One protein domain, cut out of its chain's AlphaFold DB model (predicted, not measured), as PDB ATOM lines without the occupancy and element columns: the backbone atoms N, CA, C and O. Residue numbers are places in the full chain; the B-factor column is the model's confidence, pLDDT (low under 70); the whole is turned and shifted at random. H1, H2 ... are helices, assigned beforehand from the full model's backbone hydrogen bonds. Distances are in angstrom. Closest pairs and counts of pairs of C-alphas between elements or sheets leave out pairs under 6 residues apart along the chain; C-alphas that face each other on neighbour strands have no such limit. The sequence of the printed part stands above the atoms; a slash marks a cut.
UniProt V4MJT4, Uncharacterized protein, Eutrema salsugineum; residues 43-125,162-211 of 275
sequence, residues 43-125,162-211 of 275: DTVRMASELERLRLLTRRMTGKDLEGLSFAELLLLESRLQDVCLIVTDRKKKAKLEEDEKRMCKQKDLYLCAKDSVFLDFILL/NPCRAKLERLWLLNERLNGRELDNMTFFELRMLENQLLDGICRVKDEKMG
ATOM      1  N   ASP A  43     -20.433  18.686  28.296       67.19
ATOM      2  CA  ASP A  43     -20.787  19.645  29.344       67.19
ATOM      3  C   ASP A  43     -20.859  21.080  28.811       67.19
ATOM      4  O   ASP A  43     -21.798  21.812  29.129       67.19
ATOM      5  N   THR A  44     -19.919  21.475  27.953       69.50
ATOM      6  CA  THR A  44     -19.916  22.797  27.313       69.50
ATOM      7  C   THR A  44     -21.049  22.920  26.292       69.50
ATOM      8  O   THR A  44     -21.779  23.913  26.318       69.50
ATOM      9  N   VAL A  45     -21.273  21.889  25.468       74.19
ATOM     10  CA  VAL A  45     -22.380  21.826  24.497       74.19
ATOM     11  C   VAL A  45     -23.740  21.806  25.202       74.19
ATOM     12  O   VAL A  45     -24.639  22.559  24.826       74.19
ATOM     13  N   ARG A  46     -23.895  21.031  26.283       79.44
ATOM     14  CA  ARG A  46     -25.121  21.003  27.098       79.44
ATOM     15  C   ARG A  46     -25.406  22.372  27.702       79.44
ATOM     16  O   ARG A  46     -26.518  22.873  27.566       79.44
ATOM     17  N   MET A  47     -24.415  23.015  28.315       76.38
ATOM     18  CA  MET A  47     -24.586  24.356  28.888       76.38
ATOM     19  C   MET A  47     -24.902  25.404  27.813       76.38
ATOM     20  O   MET A  47     -25.729  26.283  28.050       76.38
ATOM     21  N   ALA A  48     -24.304  25.303  26.622       80.75
ATOM     22  CA  ALA A  48     -24.612  26.177  25.492       80.75
ATOM     23  C   ALA A  48     -26.052  25.985  24.982       80.75
ATOM     24  O   ALA A  48     -26.762  26.971  24.785       80.75
ATOM     25  N   SER A  49     -26.513  24.738  24.838       83.31
ATOM     26  CA  SER A  49     -27.899  24.440  24.442       83.31
ATOM     27  C   SER A  49     -28.920  24.941  25.468       83.31
ATOM     28  O   SER A  49     -29.942  25.517  25.102       83.31
ATOM     29  N   GLU A  50     -28.617  24.801  26.760       84.75
ATOM     30  CA  GLU A  50     -29.490  25.256  27.838       84.75
ATOM     31  C   GLU A  50     -29.529  26.784  27.921       84.75
ATOM     32  O   GLU A  50     -30.590  27.372  28.124       84.75
ATOM     33  N   LEU A  51     -28.390  27.446  27.694       85.00
ATOM     34  CA  LEU A  51     -28.328  28.897  27.549       85.00
ATOM     35  C   LEU A  51     -29.230  29.384  26.417       85.00
ATOM     36  O   LEU A  51     -29.953  30.361  26.604       85.00
ATOM     37  N   GLU A  52     -29.189  28.728  25.260       88.38
ATOM     38  CA  GLU A  52     -30.003  29.121  24.111       88.38
ATOM     39  C   GLU A  52     -31.492  28.878  24.368       88.38
ATOM     40  O   GLU A  52     -32.317  29.769  24.162       88.38
ATOM     41  N   ARG A  53     -31.831  27.727  24.958       90.62
ATOM     42  CA  ARG A  53     -33.193  27.409  25.391       90.62
ATOM     43  C   ARG A  53     -33.740  28.455  26.368       90.62
ATOM     44  O   ARG A  53     -34.849  28.954  26.182       90.62
ATOM     45  N   LEU A  54     -32.973  28.819  27.398       89.44
ATOM     46  CA  LEU A  54     -33.382  29.812  28.398       89.44
ATOM     47  C   LEU A  54     -33.509  31.220  27.808       89.44
ATOM     48  O   LEU A  54     -34.421  31.957  28.189       89.44
ATOM     49  N   ARG A  55     -32.629  31.601  26.872       91.94
ATOM     50  CA  ARG A  55     -32.747  32.877  26.149       91.94
ATOM     51  C   ARG A  55     -34.044  32.942  25.366       91.94
ATOM     52  O   ARG A  55     -34.762  33.924  25.521       91.94
ATOM     53  N   LEU A  56     -34.348  31.904  24.589       92.31
ATOM     54  CA  LEU A  56     -35.576  31.838  23.804       92.31
ATOM     55  C   LEU A  56     -36.812  31.955  24.704       92.31
ATOM     56  O   LEU A  56     -37.689  32.774  24.446       92.31
ATOM     57  N   LEU A  57     -36.858  31.192  25.800       91.62
ATOM     58  CA  LEU A  57     -37.972  31.249  26.751       91.62
ATOM     59  C   LEU A  57     -38.139  32.642  27.361       91.62
ATOM     60  O   LEU A  57     -39.236  33.191  27.355       91.62
ATOM     61  N   THR A  58     -37.048  33.246  27.827       92.81
ATOM     62  CA  THR A  58     -37.061  34.601  28.399       92.81
ATOM     63  C   THR A  58     -37.528  35.636  27.370       92.81
ATOM     64  O   THR A  58     -38.297  36.542  27.693       92.81
ATOM     65  N   ARG A  59     -37.085  35.509  26.114       95.31
ATOM     66  CA  ARG A  59     -37.479  36.403  25.021       95.31
ATOM     67  C   ARG A  59     -38.970  36.266  24.716       95.31
ATOM     68  O   ARG A  59     -39.660  37.282  24.736       95.31
ATOM     69  N   ARG A  60     -39.500  35.046  24.614       94.56
ATOM     70  CA  ARG A  60     -40.946  34.804  24.441       94.56
ATOM     71  C   ARG A  60     -41.782  35.346  25.592       94.56
ATOM     72  O   ARG A  60     -42.772  36.029  25.356       94.56
ATOM     73  N   MET A  61     -41.340  35.141  26.833       92.94
ATOM     74  CA  MET A  61     -42.021  35.680  28.016       92.94
ATOM     75  C   MET A  61     -42.008  37.217  28.088       92.94
ATOM     76  O   MET A  61     -42.786  37.807  28.826       92.94
ATOM     77  N   THR A  62     -41.145  37.879  27.315       93.56
ATOM     78  CA  THR A  62     -41.096  39.347  27.188       93.56
ATOM     79  C   THR A  62     -41.660  39.840  25.850       93.56
ATOM     80  O   THR A  62     -41.457  40.996  25.479       93.56
ATOM     81  N   GLY A  63     -42.370  38.974  25.115       92.25
ATOM     82  CA  GLY A  63     -43.024  39.309  23.850       92.25
ATOM     83  C   GLY A  63     -42.072  39.469  22.663       92.25
ATOM     84  O   GLY A  63     -42.380  40.187  21.717       92.25
ATOM     85  N   LYS A  64     -40.889  38.854  22.724       94.38
ATOM     86  CA  LYS A  64     -39.899  38.794  21.638       94.38
ATOM     87  C   LYS A  64     -39.842  37.377  21.068       94.38
ATOM     88  O   LYS A  64     -40.220  36.431  21.748       94.38
ATOM     89  N   ASP A  65     -39.314  37.225  19.856       93.94
ATOM     90  CA  ASP A  65     -39.198  35.930  19.157       93.94
ATOM     91  C   ASP A  65     -40.537  35.172  19.092       93.94
ATOM     92  O   ASP A  65     -40.619  33.968  19.368       93.94
ATOM     93  N   LEU A  66     -41.599  35.924  18.789       92.81
ATOM     94  CA  LEU A  66     -42.950  35.399  18.585       92.81
ATOM     95  C   LEU A  66     -43.154  34.885  17.153       92.81
ATOM     96  O   LEU A  66     -44.064  34.096  16.912       92.81
ATOM     97  N   GLU A  67     -42.277  35.290  16.231       88.75
ATOM     98  CA  GLU A  67     -42.257  34.824  14.848       88.75
ATOM     99  C   GLU A  67     -42.216  33.288  14.789       88.75
ATOM    100  O   GLU A  67     -41.435  32.627  15.481       88.75
ATOM    101  N   GLY A  68     -43.078  32.712  13.952       86.19
ATOM    102  CA  GLY A  68     -43.179  31.263  13.770       86.19
ATOM    103  C   GLY A  68     -43.998  30.526  14.833       86.19
ATOM    104  O   GLY A  68     -44.134  29.308  14.724       86.19
ATOM    105  N   LEU A  69     -44.569  31.219  15.827       89.12
ATOM    106  CA  LEU A  69     -45.593  30.638  16.694       89.12
ATOM    107  C   LEU A  69     -46.942  30.584  15.973       89.12
ATOM    108  O   LEU A  69     -47.380  31.545  15.341       89.12
ATOM    109  N   SER A  70     -47.632  29.457  16.102       89.75
ATOM    110  CA  SER A  70     -49.018  29.326  15.668       89.75
ATOM    111  C   SER A  70     -49.956  30.155  16.551       89.75
ATOM    112  O   SER A  70     -49.664  30.455  17.710       89.75
ATOM    113  N   PHE A  71     -51.148  30.465  16.035       90.19
ATOM    114  CA  PHE A  71     -52.175  31.182  16.794       90.19
ATOM    115  C   PHE A  71     -52.508  30.504  18.136       90.19
ATOM    116  O   PHE A  71     -52.677  31.179  19.148       90.19
ATOM    117  N   ALA A  72     -52.565  29.168  18.164       90.94
ATOM    118  CA  ALA A  72     -52.816  28.412  19.391       90.94
ATOM    119  C   ALA A  72     -51.674  28.569  20.409       90.94
ATOM    120  O   ALA A  72     -51.930  28.731  21.600       90.94
ATOM    121  N   GLU A  73     -50.418  28.572  19.953       92.12
ATOM    122  CA  GLU A  73     -49.255  28.799  20.818       92.12
ATOM    123  C   GLU A  73     -49.213  30.233  21.358       92.12
ATOM    124  O   GLU A  73     -48.916  30.425  22.537       92.12
ATOM    125  N   LEU A  74     -49.566  31.230  20.537       93.44
ATOM    126  CA  LEU A  74     -49.705  32.623  20.976       93.44
ATOM    127  C   LEU A  74     -50.813  32.776  22.025       93.44
ATOM    128  O   LEU A  74     -50.614  33.457  23.028       93.44
ATOM    129  N   LEU A  75     -51.953  32.105  21.841       92.25
ATOM    130  CA  LEU A  75     -53.058  32.122  22.802       92.25
ATOM    131  C   LEU A  75     -52.653  31.502  24.149       92.25
ATOM    132  O   LEU A  75     -52.943  32.059  25.208       92.25
ATOM    133  N   LEU A  76     -51.951  30.366  24.112       94.12
ATOM    134  CA  LEU A  76     -51.420  29.719  25.312       94.12
ATOM    135  C   LEU A  76     -50.382  30.600  26.017       94.12
ATOM    136  O   LEU A  76     -50.407  30.712  27.244       94.12
ATOM    137  N   LEU A  77     -49.489  31.242  25.259       94.75
ATOM    138  CA  LEU A  77     -48.491  32.161  25.803       94.75
ATOM    139  C   LEU A  77     -49.147  33.389  26.446       94.75
ATOM    140  O   LEU A  77     -48.757  33.777  27.545       94.75
ATOM    141  N   GLU A  78     -50.170  33.968  25.814       95.31
ATOM    142  CA  GLU A  78     -50.937  35.082  26.377       95.31
ATOM    143  C   GLU A  78     -51.588  34.696  27.709       95.31
ATOM    144  O   GLU A  78     -51.402  35.400  28.702       95.31
ATOM    145  N   SER A  79     -52.302  33.565  27.751       95.62
ATOM    146  CA  SER A  79     -52.927  33.059  28.982       95.62
ATOM    147  C   SER A  79     -51.887  32.867  30.082       95.62
ATOM    148  O   SER A  79     -52.073  33.311  31.211       95.62
ATOM    149  N   ARG A  80     -50.742  32.264  29.742       94.38
ATOM    150  CA  ARG A  80     -49.653  32.036  30.691       94.38
ATOM    151  C   ARG A  80     -49.092  33.341  31.248       94.38
ATOM    152  O   ARG A  80     -48.825  33.426  32.445       94.38
ATOM    153  N   LEU A  81     -48.880  34.339  30.395       96.12
ATOM    154  CA  LEU A  81     -48.382  35.640  30.826       96.12
ATOM    155  C   LEU A  81     -49.385  36.350  31.738       96.12
ATOM    156  O   LEU A  81     -48.968  36.949  32.725       96.12
ATOM    157  N   GLN A  82     -50.686  36.238  31.456       96.75
ATOM    158  CA  GLN A  82     -51.737  36.766  32.327       96.75
ATOM    159  C   GLN A  82     -51.707  36.097  33.707       96.75
ATOM    160  O   GLN A  82     -51.653  36.802  34.716       96.75
ATOM    161  N   ASP A  83     -51.643  34.765  33.760       96.94
ATOM    162  CA  ASP A  83     -51.571  34.012  35.018       96.94
ATOM    163  C   ASP A  83     -50.352  34.415  35.852       96.94
ATOM    164  O   ASP A  83     -50.452  34.703  37.046       96.94
ATOM    165  N   VAL A  84     -49.176  34.478  35.220       96.50
ATOM    166  CA  VAL A  84     -47.953  34.869  35.923       96.50
ATOM    167  C   VAL A  84     -48.011  36.333  36.363       96.50
ATOM    168  O   VAL A  84     -47.582  36.656  37.472       96.50
ATOM    169  N   CYS A  85     -48.575  37.221  35.543       97.38
ATOM    170  CA  CYS A  85     -48.756  38.622  35.903       97.38
ATOM    171  C   CYS A  85     -49.621  38.767  37.163       97.38
ATOM    172  O   CYS A  85     -49.295  39.589  38.020       97.38
ATOM    173  N   LEU A  86     -50.665  37.946  37.333       97.50
ATOM    174  CA  LEU A  86     -51.466  37.918  38.563       97.50
ATOM    175  C   LEU A  86     -50.618  37.523  39.780       97.50
ATOM    176  O   LEU A  86     -50.617  38.237  40.784       97.50
ATOM    177  N   ILE A  87     -49.824  36.453  39.666       97.56
ATOM    178  CA  ILE A  87     -48.927  35.991  40.741       97.56
ATOM    179  C   ILE A  87     -47.950  37.102  41.156       97.56
ATOM    180  O   ILE A  87     -47.801  37.402  42.347       97.56
ATOM    181  N   VAL A  88     -47.299  37.744  40.181       97.50
ATOM    182  CA  VAL A  88     -46.332  38.824  40.433       97.50
ATOM    183  C   VAL A  88     -47.021  40.040  41.052       97.50
ATOM    184  O   VAL A  88     -46.504  40.609  42.016       97.50
ATOM    185  N   THR A  89     -48.208  40.406  40.563       97.31
ATOM    186  CA  THR A  89     -49.009  41.519  41.096       97.31
ATOM    187  C   THR A  89     -49.333  41.305  42.573       97.31
ATOM    188  O   THR A  89     -49.189  42.221  43.388       97.31
ATOM    189  N   ASP A  90     -49.740  40.094  42.948       97.62
ATOM    190  CA  ASP A  90     -50.088  39.775  44.329       97.62
ATOM    191  C   ASP A  90     -48.858  39.735  45.236       97.62
ATOM    192  O   ASP A  90     -48.886  40.297  46.337       97.62
ATOM    193  N   ARG A  91     -47.737  39.169  44.770       96.94
ATOM    194  CA  ARG A  91     -46.481  39.210  45.535       96.94
ATOM    195  C   ARG A  91     -45.974  40.640  45.720       96.94
ATOM    196  O   ARG A  91     -45.495  40.972  46.805       96.94
ATOM    197  N   LYS A  92     -46.131  41.497  44.708       97.12
ATOM    198  CA  LYS A  92     -45.797  42.927  44.757       97.12
ATOM    199  C   LYS A  92     -46.637  43.665  45.800       97.12
ATOM    200  O   LYS A  92     -46.086  44.432  46.585       97.12
ATOM    201  N   LYS A  93     -47.953  43.425  45.852       96.44
ATOM    202  CA  LYS A  93     -48.829  44.001  46.891       96.44
ATOM    203  C   LYS A  93     -48.376  43.583  48.292       96.44
ATOM    204  O   LYS A  93     -48.256  44.445  49.156       96.44
ATOM    205  N   LYS A  94     -48.060  42.297  48.494       95.69
ATOM    206  CA  LYS A  94     -47.530  41.783  49.771       95.69
ATOM    207  C   LYS A  94     -46.213  42.462  50.162       95.69
ATOM    208  O   LYS A  94     -46.096  42.937  51.283       95.69
ATOM    209  N   ALA A  95     -45.268  42.573  49.226       94.88
ATOM    210  CA  ALA A  95     -43.987  43.243  49.466       94.88
ATOM    211  C   ALA A  95     -44.167  44.721  49.847       94.88
ATOM    212  O   ALA A  95     -43.495  45.212  50.749       94.88
ATOM    213  N   LYS A  96     -45.109  45.423  49.201       94.75
ATOM    214  CA  LYS A  96     -45.421  46.817  49.535       94.75
ATOM    215  C   LYS A  96     -45.922  46.962  50.971       94.75
ATOM    216  O   LYS A  96     -45.435  47.821  51.696       94.75
ATOM    217  N   LEU A  97     -46.874  46.115  51.370       94.56
ATOM    218  CA  LEU A  97     -47.425  46.126  52.725       94.56
ATOM    219  C   LEU A  97     -46.337  45.850  53.767       94.56
ATOM    220  O   LEU A  97     -46.226  46.593  54.733       94.56
ATOM    221  N   GLU A  98     -45.483  44.852  53.532       93.12
ATOM    222  CA  GLU A  98     -44.370  44.521  54.428       93.12
ATOM    223  C   GLU A  98     -43.357  45.677  54.556       93.12
ATOM    224  O   GLU A  98     -42.872  45.980  55.649       93.12
ATOM    225  N   GLU A  99     -43.025  46.351  53.451       91.50
ATOM    226  CA  GLU A  99     -42.159  47.535  53.478       91.50
ATOM    227  C   GLU A  99     -42.799  48.699  54.245       91.50
ATOM    228  O   GLU A  99     -42.116  49.364  55.030       91.50
ATOM    229  N   ASP A 100     -44.093  48.943  54.039       92.75
ATOM    230  CA  ASP A 100     -44.836  50.006  54.715       92.75
ATOM    231  C   ASP A 100     -44.954  49.718  56.226       92.75
ATOM    232  O   ASP A 100     -44.680  50.601  57.039       92.75
ATOM    233  N   GLU A 101     -45.229  48.474  56.630       93.12
ATOM    234  CA  GLU A 101     -45.220  48.038  58.036       93.12
ATOM    235  C   GLU A 101     -43.849  48.239  58.693       93.12
ATOM    236  O   GLU A 101     -43.757  48.808  59.784       93.12
ATOM    237  N   LYS A 102     -42.760  47.862  58.009       91.44
ATOM    238  CA  LYS A 102     -41.391  48.103  58.496       91.44
ATOM    239  C   LYS A 102     -41.101  49.593  58.670       91.44
ATOM    240  O   LYS A 102     -40.422  49.963  59.629       91.44
ATOM    241  N   ARG A 103     -41.588  50.461  57.774       90.12
ATOM    242  CA  ARG A 103     -41.451  51.924  57.922       90.12
ATOM    243  C   ARG A 103     -42.240  52.437  59.125       90.12
ATOM    244  O   ARG A 103     -41.699  53.227  59.893       90.12
ATOM    245  N   MET A 104     -43.460  51.942  59.331       87.88
ATOM    246  CA  MET A 104     -44.292  52.313  60.478       87.88
ATOM    247  C   MET A 104     -43.675  51.876  61.813       87.88
ATOM    248  O   MET A 104     -43.671  52.664  62.756       87.88
ATOM    249  N   CYS A 105     -43.117  50.665  61.908       88.31
ATOM    250  CA  CYS A 105     -42.408  50.214  63.112       88.31
ATOM    251  C   CYS A 105     -41.175  51.080  63.393       88.31
ATOM    252  O   CYS A 105     -41.067  51.633  64.480       88.31
ATOM    253  N   LYS A 106     -40.325  51.325  62.386       87.62
ATOM    254  CA  LYS A 106     -39.159  52.216  62.534       87.62
ATOM    255  C   LYS A 106     -39.546  53.621  62.993       87.62
ATOM    256  O   LYS A 106     -38.850  54.215  63.807       87.62
ATOM    257  N   GLN A 107     -40.648  54.165  62.476       83.62
ATOM    258  CA  GLN A 107     -41.133  55.482  62.880       83.62
ATOM    259  C   GLN A 107     -41.644  55.490  64.327       83.62
ATOM    260  O   GLN A 107     -41.384  56.448  65.052       83.62
ATOM    261  N   LYS A 108     -42.337  54.429  64.761       82.69
ATOM    262  CA  LYS A 108     -42.751  54.258  66.162       82.69
ATOM    263  C   LYS A 108     -41.544  54.144  67.092       82.69
ATOM    264  O   LYS A 108     -41.531  54.820  68.115       82.69
ATOM    265  N   ASP A 109     -40.532  53.368  66.714       82.31
ATOM    266  CA  ASP A 109     -39.302  53.199  67.495       82.31
ATOM    267  C   ASP A 109     -38.531  54.519  67.613       82.31
ATOM    268  O   ASP A 109     -38.108  54.895  68.702       82.31
ATOM    269  N   LEU A 110     -38.417  55.279  66.517       80.38
ATOM    270  CA  LEU A 110     -37.824  56.621  66.526       80.38
ATOM    271  C   LEU A 110     -38.613  57.598  67.404       80.38
ATOM    272  O   LEU A 110     -38.017  58.395  68.120       80.38
ATOM    273  N   TYR A 111     -39.946  57.540  67.371       74.94
ATOM    274  CA  TYR A 111     -40.801  58.384  68.203       74.94
ATOM    275  C   TYR A 111     -40.709  58.030  69.695       74.94
ATOM    276  O   TYR A 111     -40.678  58.931  70.531       74.94
ATOM    277  N   LEU A 112     -40.639  56.739  70.036       73.75
ATOM    278  CA  LEU A 112     -40.396  56.271  71.404       73.75
ATOM    279  C   LEU A 112     -39.003  56.694  71.883       73.75
ATOM    280  O   LEU A 112     -38.890  57.327  72.925       73.75
ATOM    281  N   CYS A 113     -37.968  56.479  71.068       71.19
ATOM    282  CA  CYS A 113     -36.603  56.897  71.379       71.19
ATOM    283  C   CYS A 113     -36.476  58.423  71.547       71.19
ATOM    284  O   CYS A 113     -35.738  58.883  72.414       71.19
ATOM    285  N   ALA A 114     -37.208  59.215  70.756       66.88
ATOM    286  CA  ALA A 114     -37.252  60.671  70.899       66.88
ATOM    287  C   ALA A 114     -38.010  61.116  72.161       66.88
ATOM    288  O   ALA A 114     -37.657  62.117  72.772       66.88
ATOM    289  N   LYS A 115     -39.046  60.386  72.593       58.12
ATOM    290  CA  LYS A 115     -39.711  60.658  73.877       58.12
ATOM    291  C   LYS A 115     -38.815  60.337  75.066       58.12
ATOM    292  O   LYS A 115     -38.769  61.124  76.008       58.12
ATOM    293  N   ASP A 116     -38.086  59.232  74.992       58.72
ATOM    294  CA  ASP A 116     -37.156  58.820  76.039       58.72
ATOM    295  C   ASP A 116     -35.938  59.757  76.108       58.72
ATOM    296  O   ASP A 116     -35.472  60.069  77.203       58.72
ATOM    297  N   SER A 117     -35.472  60.301  74.972       57.00
ATOM    298  CA  SER A 117     -34.412  61.321  74.965       57.00
ATOM    299  C   SER A 117     -34.874  62.649  75.571       57.00
ATOM    300  O   SER A 117     -34.135  63.245  76.343       57.00
ATOM    301  N   VAL A 118     -36.113  63.089  75.312       53.97
ATOM    302  CA  VAL A 118     -36.679  64.304  75.936       53.97
ATOM    303  C   VAL A 118     -36.928  64.100  77.440       53.97
ATOM    304  O   VAL A 118     -36.797  65.038  78.226       53.97
ATOM    305  N   PHE A 119     -37.234  62.871  77.873       47.31
ATOM    306  CA  PHE A 119     -37.340  62.512  79.292       47.31
ATOM    307  C   PHE A 119     -35.967  62.485  79.991       47.31
ATOM    308  O   PHE A 119     -35.845  62.944  81.126       47.31
ATOM    309  N   LEU A 120     -34.914  62.021  79.305       48.62
ATOM    310  CA  LEU A 120     -33.529  62.071  79.792       48.62
ATOM    311  C   LEU A 120     -32.953  63.495  79.810       48.62
ATOM    312  O   LEU A 120     -32.268  63.841  80.769       48.62
ATOM    313  N   ASP A 121     -33.290  64.347  78.838       46.47
ATOM    314  CA  ASP A 121     -32.907  65.767  78.843       46.47
ATOM    315  C   ASP A 121     -33.579  66.533  79.999       46.47
ATOM    316  O   ASP A 121     -32.955  67.390  80.627       46.47
ATOM    317  N   PHE A 122     -34.818  66.175  80.369       45.12
ATOM    318  CA  PHE A 122     -35.499  66.727  81.549       45.12
ATOM    319  C   PHE A 122     -34.861  66.279  82.878       45.12
ATOM    320  O   PHE A 122     -34.890  67.025  83.861       45.12
ATOM    321  N   ILE A 123     -34.254  65.088  82.922       49.19
ATOM    322  CA  ILE A 123     -33.514  64.591  84.094       49.19
ATOM    323  C   ILE A 123     -32.105  65.208  84.159       49.19
ATOM    324  O   ILE A 123     -31.677  65.622  85.236       49.19
ATOM    325  N   LEU A 124     -31.410  65.355  83.026       48.75
ATOM    326  CA  LEU A 124     -30.055  65.919  82.963       48.75
ATOM    327  C   LEU A 124     -30.006  67.423  83.272       48.75
ATOM    328  O   LEU A 124     -29.004  67.896  83.812       48.75
ATOM    329  N   LEU A 125     -31.091  68.168  83.029       44.41
ATOM    330  CA  LEU A 125     -31.168  69.599  83.359       44.41
ATOM    331  C   LEU A 125     -31.325  69.888  84.866       44.41
ATOM    332  O   LEU A 125     -31.192  71.037  85.281       44.41
ATOM    333  N   ASN A 162     -16.394  29.753  33.882       61.25
ATOM    334  CA  ASN A 162     -17.050  30.619  34.863       61.25
ATOM    335  C   ASN A 162     -18.053  31.643  34.279       61.25
ATOM    336  O   ASN A 162     -19.158  31.744  34.824       61.25
ATOM    337  N   PRO A 163     -17.779  32.375  33.176       66.94
ATOM    338  CA  PRO A 163     -18.741  33.335  32.626       66.94
ATOM    339  C   PRO A 163     -19.970  32.655  32.016       66.94
ATOM    340  O   PRO A 163     -21.086  33.159  32.170       66.94
ATOM    341  N   CYS A 164     -19.810  31.496  31.366       71.00
ATOM    342  CA  CYS A 164     -20.937  30.737  30.819       71.00
ATOM    343  C   CYS A 164     -21.852  30.198  31.922       71.00
ATOM    344  O   CYS A 164     -23.073  30.312  31.808       71.00
ATOM    345  N   ARG A 165     -21.276  29.686  33.016       75.38
ATOM    346  CA  ARG A 165     -22.034  29.249  34.194       75.38
ATOM    347  C   ARG A 165     -22.789  30.409  34.850       75.38
ATOM    348  O   ARG A 165     -23.998  30.302  35.038       75.38
ATOM    349  N   ALA A 166     -22.127  31.537  35.110       80.94
ATOM    350  CA  ALA A 166     -22.773  32.706  35.713       80.94
ATOM    351  C   ALA A 166     -23.894  33.279  34.827       80.94
ATOM    352  O   ALA A 166     -24.946  33.694  35.316       80.94
ATOM    353  N   LYS A 167     -23.698  33.287  33.502       82.56
ATOM    354  CA  LYS A 167     -24.732  33.702  32.544       82.56
ATOM    355  C   LYS A 167     -25.940  32.766  32.574       82.56
ATOM    356  O   LYS A 167     -27.070  33.247  32.491       82.56
ATOM    357  N   LEU A 168     -25.707  31.461  32.698       83.25
ATOM    358  CA  LEU A 168     -26.770  30.466  32.780       83.25
ATOM    359  C   LEU A 168     -27.566  30.619  34.073       83.25
ATOM    360  O   LEU A 168     -28.786  30.665  34.014       83.25
ATOM    361  N   GLU A 169     -26.897  30.795  35.211       86.12
ATOM    362  CA  GLU A 169     -27.555  31.017  36.505       86.12
ATOM    363  C   GLU A 169     -28.433  32.280  36.490       86.12
ATOM    364  O   GLU A 169     -29.585  32.242  36.923       86.12
ATOM    365  N   ARG A 170     -27.941  33.382  35.906       88.75
ATOM    366  CA  ARG A 170     -28.721  34.624  35.749       88.75
ATOM    367  C   ARG A 170     -29.958  34.437  34.870       88.75
ATOM    368  O   ARG A 170     -31.034  34.907  35.229       88.75
ATOM    369  N   LEU A 171     -29.804  33.781  33.719       88.31
ATOM    370  CA  LEU A 171     -30.915  33.532  32.795       88.31
ATOM    371  C   LEU A 171     -31.932  32.556  33.372       88.31
ATOM    372  O   LEU A 171     -33.130  32.758  33.205       88.31
ATOM    373  N   TRP A 172     -31.461  31.525  34.065       91.94
ATOM    374  CA  TRP A 172     -32.320  30.575  34.745       91.94
ATOM    375  C   TRP A 172     -33.171  31.286  35.796       91.94
ATOM    376  O   TRP A 172     -34.392  31.212  35.724       91.94
ATOM    377  N   LEU A 173     -32.553  32.071  36.684       90.69
ATOM    378  CA  LEU A 173     -33.282  32.813  37.715       90.69
ATOM    379  C   LEU A 173     -34.294  33.796  37.111       90.69
ATOM    380  O   LEU A 173     -35.417  33.912  37.599       90.69
ATOM    381  N   LEU A 174     -33.921  34.495  36.036       92.62
ATOM    382  CA  LEU A 174     -34.846  35.378  35.327       92.62
ATOM    383  C   LEU A 174     -36.031  34.601  34.739       92.62
ATOM    384  O   LEU A 174     -37.169  35.041  34.873       92.62
ATOM    385  N   ASN A 175     -35.782  33.445  34.124       93.00
ATOM    386  CA  ASN A 175     -36.834  32.587  33.594       93.00
ATOM    387  C   ASN A 175     -37.765  32.073  34.705       93.00
ATOM    388  O   ASN A 175     -38.979  32.061  34.515       93.00
ATOM    389  N   GLU A 176     -37.233  31.694  35.869       94.12
ATOM    390  CA  GLU A 176     -38.049  31.308  37.027       94.12
ATOM    391  C   GLU A 176     -38.965  32.456  37.471       94.12
ATOM    392  O   GLU A 176     -40.175  32.263  37.615       94.12
ATOM    393  N   ARG A 177     -38.420  33.673  37.569       94.69
ATOM    394  CA  ARG A 177     -39.169  34.890  37.927       94.69
ATOM    395  C   ARG A 177     -40.248  35.238  36.910       94.69
ATOM    396  O   ARG A 177     -41.395  35.459  37.290       94.69
ATOM    397  N   LEU A 178     -39.925  35.199  35.619       93.62
ATOM    398  CA  LEU A 178     -40.896  35.383  34.534       93.62
ATOM    399  C   LEU A 178     -41.958  34.279  34.485       93.62
ATOM    400  O   LEU A 178     -42.949  34.434  33.788       93.62
ATOM    401  N   ASN A 179     -41.778  33.180  35.221       93.31
ATOM    402  CA  ASN A 179     -42.767  32.123  35.406       93.31
ATOM    403  C   ASN A 179     -43.483  32.184  36.768       93.31
ATOM    404  O   ASN A 179     -44.197  31.242  37.116       93.31
ATOM    405  N   GLY A 180     -43.299  33.261  37.536       92.12
ATOM    406  CA  GLY A 180     -43.956  33.470  38.826       92.12
ATOM    407  C   GLY A 180     -43.328  32.692  39.985       92.12
ATOM    408  O   GLY A 180     -43.963  32.539  41.025       92.12
ATOM    409  N   ARG A 181     -42.101  32.184  39.819       92.62
ATOM    410  CA  ARG A 181     -41.328  31.469  40.849       92.62
ATOM    411  C   ARG A 181     -40.163  32.331  41.338       92.62
ATOM    412  O   ARG A 181     -39.856  33.353  40.735       92.62
ATOM    413  N   GLU A 182     -39.513  31.940  42.437       94.06
ATOM    414  CA  GLU A 182     -38.319  32.633  42.966       94.06
ATOM    415  C   GLU A 182     -38.520  34.149  43.210       94.06
ATOM    416  O   GLU A 182     -37.615  34.969  43.011       94.06
ATOM    417  N   LEU A 183     -39.733  34.530  43.636       94.88
ATOM    418  CA  LEU A 183     -40.128  35.924  43.872       94.88
ATOM    419  C   LEU A 183     -39.869  36.398  45.310       94.88
ATOM    420  O   LEU A 183     -39.956  37.594  45.581       94.88
ATOM    421  N   ASP A 184     -39.578  35.489  46.245       90.69
ATOM    422  CA  ASP A 184     -39.609  35.819  47.673       90.69
ATOM    423  C   ASP A 184     -38.512  36.775  48.131       90.69
ATOM    424  O   ASP A 184     -38.725  37.573  49.043       90.69
ATOM    425  N   ASN A 185     -37.374  36.739  47.445       89.12
ATOM    426  CA  ASN A 185     -36.223  37.588  47.727       89.12
ATOM    427  C   ASN A 185     -36.220  38.879  46.892       89.12
ATOM    428  O   ASN A 185     -35.186  39.538  46.806       89.12
ATOM    429  N   MET A 186     -37.329  39.217  46.225       94.56
ATOM    430  CA  MET A 186     -37.436  40.424  45.406       94.56
ATOM    431  C   MET A 186     -38.073  41.573  46.189       94.56
ATOM    432  O   MET A 186     -39.092  41.414  46.861       94.56
ATOM    433  N   THR A 187     -37.487  42.756  46.048       95.56
ATOM    434  CA  THR A 187     -38.033  44.016  46.565       95.56
ATOM    435  C   THR A 187     -39.296  44.433  45.810       95.56
ATOM    436  O   THR A 187     -39.549  43.987  44.684       95.56
ATOM    437  N   PHE A 188     -40.076  45.360  46.383       95.38
ATOM    438  CA  PHE A 188     -41.235  45.930  45.692       95.38
ATOM    439  C   PHE A 188     -40.873  46.497  44.307       95.38
ATOM    440  O   PHE A 188     -41.597  46.285  43.331       95.38
ATOM    441  N   PHE A 189     -39.738  47.197  44.209       95.94
ATOM    442  CA  PHE A 189     -39.274  47.800  42.960       95.94
ATOM    443  C   PHE A 189     -38.910  46.751  41.909       95.94
ATOM    444  O   PHE A 189     -39.303  46.892  40.752       95.94
ATOM    445  N   GLU A 190     -38.212  45.682  42.294       96.81
ATOM    446  CA  GLU A 190     -37.874  44.597  41.370       96.81
ATOM    447  C   GLU A 190     -39.128  43.868  40.870       96.81
ATOM    448  O   GLU A 190     -39.228  43.573  39.678       96.81
ATOM    449  N   LEU A 191     -40.110  43.628  41.745       97.62
ATOM    450  CA  LEU A 191     -41.391  43.023  41.363       97.62
ATOM    451  C   LEU A 191     -42.190  43.923  40.415       97.62
ATOM    452  O   LEU A 191     -42.784  43.430  39.461       97.62
ATOM    453  N   ARG A 192     -42.168  45.245  40.626       97.00
ATOM    454  CA  ARG A 192     -42.775  46.216  39.702       97.00
ATOM    455  C   ARG A 192     -42.111  46.185  38.325       97.00
ATOM    456  O   ARG A 192     -42.797  46.243  37.313       97.00
ATOM    457  N   MET A 193     -40.783  46.098  38.277       97.56
ATOM    458  CA  MET A 193     -40.062  45.994  37.007       97.56
ATOM    459  C   MET A 193     -40.393  44.692  36.271       97.56
ATOM    460  O   MET A 193     -40.600  44.718  35.060       97.56
ATOM    461  N   LEU A 194     -40.486  43.575  36.997       97.19
ATOM    462  CA  LEU A 194     -40.876  42.281  36.438       97.19
ATOM    463  C   LEU A 194     -42.315  42.296  35.898       97.19
ATOM    464  O   LEU A 194     -42.567  41.805  34.803       97.19
ATOM    465  N   GLU A 195     -43.249  42.896  36.636       97.38
ATOM    466  CA  GLU A 195     -44.637  43.078  36.199       97.38
ATOM    467  C   GLU A 195     -44.720  43.890  34.901       97.38
ATOM    468  O   GLU A 195     -45.397  43.471  33.968       97.38
ATOM    469  N   ASN A 196     -43.982  45.001  34.795       96.88
ATOM    470  CA  ASN A 196     -43.933  45.790  33.562       96.88
ATOM    471  C   ASN A 196     -43.430  44.959  32.369       96.88
ATOM    472  O   ASN A 196     -44.000  45.044  31.287       96.88
ATOM    473  N   GLN A 197     -42.406  44.120  32.562       96.81
ATOM    474  CA  GLN A 197     -41.900  43.236  31.503       96.81
ATOM    475  C   GLN A 197     -42.945  42.212  31.041       96.81
ATOM    476  O   GLN A 197     -43.031  41.919  29.849       96.81
ATOM    477  N   LEU A 198     -43.734  41.673  31.973       96.62
ATOM    478  CA  LEU A 198     -44.821  40.746  31.659       96.62
ATOM    479  C   LEU A 198     -45.964  41.457  30.929       96.62
ATOM    480  O   LEU A 198     -46.463  40.930  29.941       96.62
ATOM    481  N   LEU A 199     -46.342  42.663  31.365       97.25
ATOM    482  CA  LEU A 199     -47.360  43.480  30.700       97.25
ATOM    483  C   LEU A 199     -46.949  43.848  29.271       97.25
ATOM    484  O   LEU A 199     -47.738  43.659  28.347       97.25
ATOM    485  N   ASP A 200     -45.704  44.289  29.076       96.19
ATOM    486  CA  ASP A 200     -45.142  44.534  27.746       96.19
ATOM    487  C   ASP A 200     -45.196  43.265  26.884       96.19
ATOM    488  O   ASP A 200     -45.565  43.323  25.709       96.19
ATOM    489  N   GLY A 201     -44.867  42.109  27.470       96.44
ATOM    490  CA  GLY A 201     -44.979  40.811  26.811       96.44
ATOM    491  C   GLY A 201     -46.408  40.495  26.365       96.44
ATOM    492  O   GLY A 201     -46.616  40.123  25.213       96.44
ATOM    493  N   ILE A 202     -47.399  40.698  27.239       97.25
ATOM    494  CA  ILE A 202     -48.824  40.485  26.934       97.25
ATOM    495  C   ILE A 202     -49.269  41.380  25.777       97.25
ATOM    496  O   ILE A 202     -49.936  40.898  24.862       97.25
ATOM    497  N   CYS A 203     -48.910  42.667  25.805       96.25
ATOM    498  CA  CYS A 203     -49.252  43.607  24.737       96.25
ATOM    499  C   CYS A 203     -48.679  43.145  23.394       96.25
ATOM    500  O   CYS A 203     -49.426  43.008  22.432       96.25
ATOM    501  N   ARG A 204     -47.393  42.784  23.352       95.69
ATOM    502  CA  ARG A 204     -46.739  42.302  22.125       95.69
ATOM    503  C   ARG A 204     -47.365  41.021  21.579       95.69
ATOM    504  O   ARG A 204     -47.544  40.904  20.375       95.69
ATOM    505  N   VAL A 205     -47.734  40.073  22.445       95.25
ATOM    506  CA  VAL A 205     -48.421  38.841  22.015       95.25
ATOM    507  C   VAL A 205     -49.806  39.151  21.441       95.25
ATOM    508  O   VAL A 205     -50.207  38.552  20.443       95.25
ATOM    509  N   LYS A 206     -50.538  40.104  22.029       93.88
ATOM    510  CA  LYS A 206     -51.824  40.563  21.482       93.88
ATOM    511  C   LYS A 206     -51.653  41.247  20.131       93.88
ATOM    512  O   LYS A 206     -52.437  40.963  19.228       93.88
ATOM    513  N   ASP A 207     -50.643  42.095  19.993       92.38
ATOM    514  CA  ASP A 207     -50.338  42.789  18.743       92.38
ATOM    515  C   ASP A 207     -49.975  41.792  17.642       92.38
ATOM    516  O   ASP A 207     -50.536  41.868  16.555       92.38
ATOM    517  N   GLU A 208     -49.135  40.796  17.937       92.75
ATOM    518  CA  GLU A 208     -48.784  39.728  16.991       92.75
ATOM    519  C   GLU A 208     -50.027  38.947  16.534       92.75
ATOM    520  O   GLU A 208     -50.204  38.638  15.358       92.75
ATOM    521  N   LYS A 209     -50.944  38.668  17.465       88.88
ATOM    522  CA  LYS A 209     -52.183  37.934  17.187       88.88
ATOM    523  C   LYS A 209     -53.180  38.747  16.353       88.88
ATOM    524  O   LYS A 209     -53.862  38.193  15.493       88.88
ATOM    525  N   MET A 210     -53.319  40.041  16.642       85.69
ATOM    526  CA  MET A 210     -54.327  40.902  16.011       85.69
ATOM    527  C   MET A 210     -53.813  41.632  14.771       85.69
ATOM    528  O   MET A 210     -54.617  41.965  13.904       85.69
ATOM    529  N   GLY A 211     -52.506  41.859  14.657       82.00
ATOM    530  CA  GLY A 211     -51.864  42.592  13.567       82.00
ATOM    531  C   GLY A 211     -52.280  42.092  12.181       82.00
ATOM    532  O   GLY A 211     -52.831  42.883  11.413       82.00
TER     533      GLY A 211
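AT A GLANCE: This is residues 43 to 125 and 162 to 211 of the 275 residues of an uncharacterized protein of Eutrema salsugineum (UniProt V4MJT4). One very long helix, H2, has H4 packed along its first half, running back the other way; a second pair, H1 and H3, side by side, stands off this first pair about perpendicular, its last residues set at H2 and H4. The far part of H2, residues 100 to 125 with the last residue beyond the helix, sticks out as a bare arm and makes the length. The printed part has 133 residues with four named helices, H1 to H4 in chain order, and no named strand; the class is all helix. It is extended, with a radius of gyration of the C-alphas of 22.7 A, and flat, spanning 80 by 41 by 17 A.

HOW THE PARTS SIT: H2, residues 71 to 124, touches H4, residues 188 to 211, with its residues 71 to 96 alone. They run opposite ways at a shallow tilt of 21 degrees, and their closest C-alphas, of Ala 95 and Phe 188, are 5.4 A apart. H4 is the hub, touching three helices. H1, residues 43 to 61, only just touches H4, with 3 pairs of C-alphas within 8 A, the closest Met 61 and Gly 201 at 6.0 A; their lines are about perpendicular at 75 degrees. H3, residues 162 to 178, also only just touches H4, with 3 such pairs, the closest Leu 178 and Leu 194 at 7.2 A. H1 and H3 touch, running the same way at a shallow tilt of 31 degrees, with the C-alphas of Thr 58 and Asn 175 closest at 5.6 A. H2 is close to H1 but not clearly touching, with C-alphas 61 and 81 closest at 7.0 A. In H1, H2, H3 and H4 every O i to N i+4 pair is within hydrogen-bond range.

IN THESE COORDINATES: H2 measures 77.9 A from C-alpha 71 at (-52.175, 31.182, 16.794) to C-alpha 124 at (-30.055, 65.919, 82.963). H4 measures 34.0 A and ends at C-alpha 211, (-51.864, 42.592, 13.567). H1 measures 26.6 A and H3 24.3 A.

THE WHOLE: The C-alphas of Ser 70 and Leu 125 are the farthest apart, 80.8 A. Residues 126 to 161 are not printed, with 63.8 A between C-alphas 125 and 162. The links H1 to H2 and H3 to H4 are short. The model's pLDDT is under 70 at residues 43 to 44, 114 to 125 and 162 to 163.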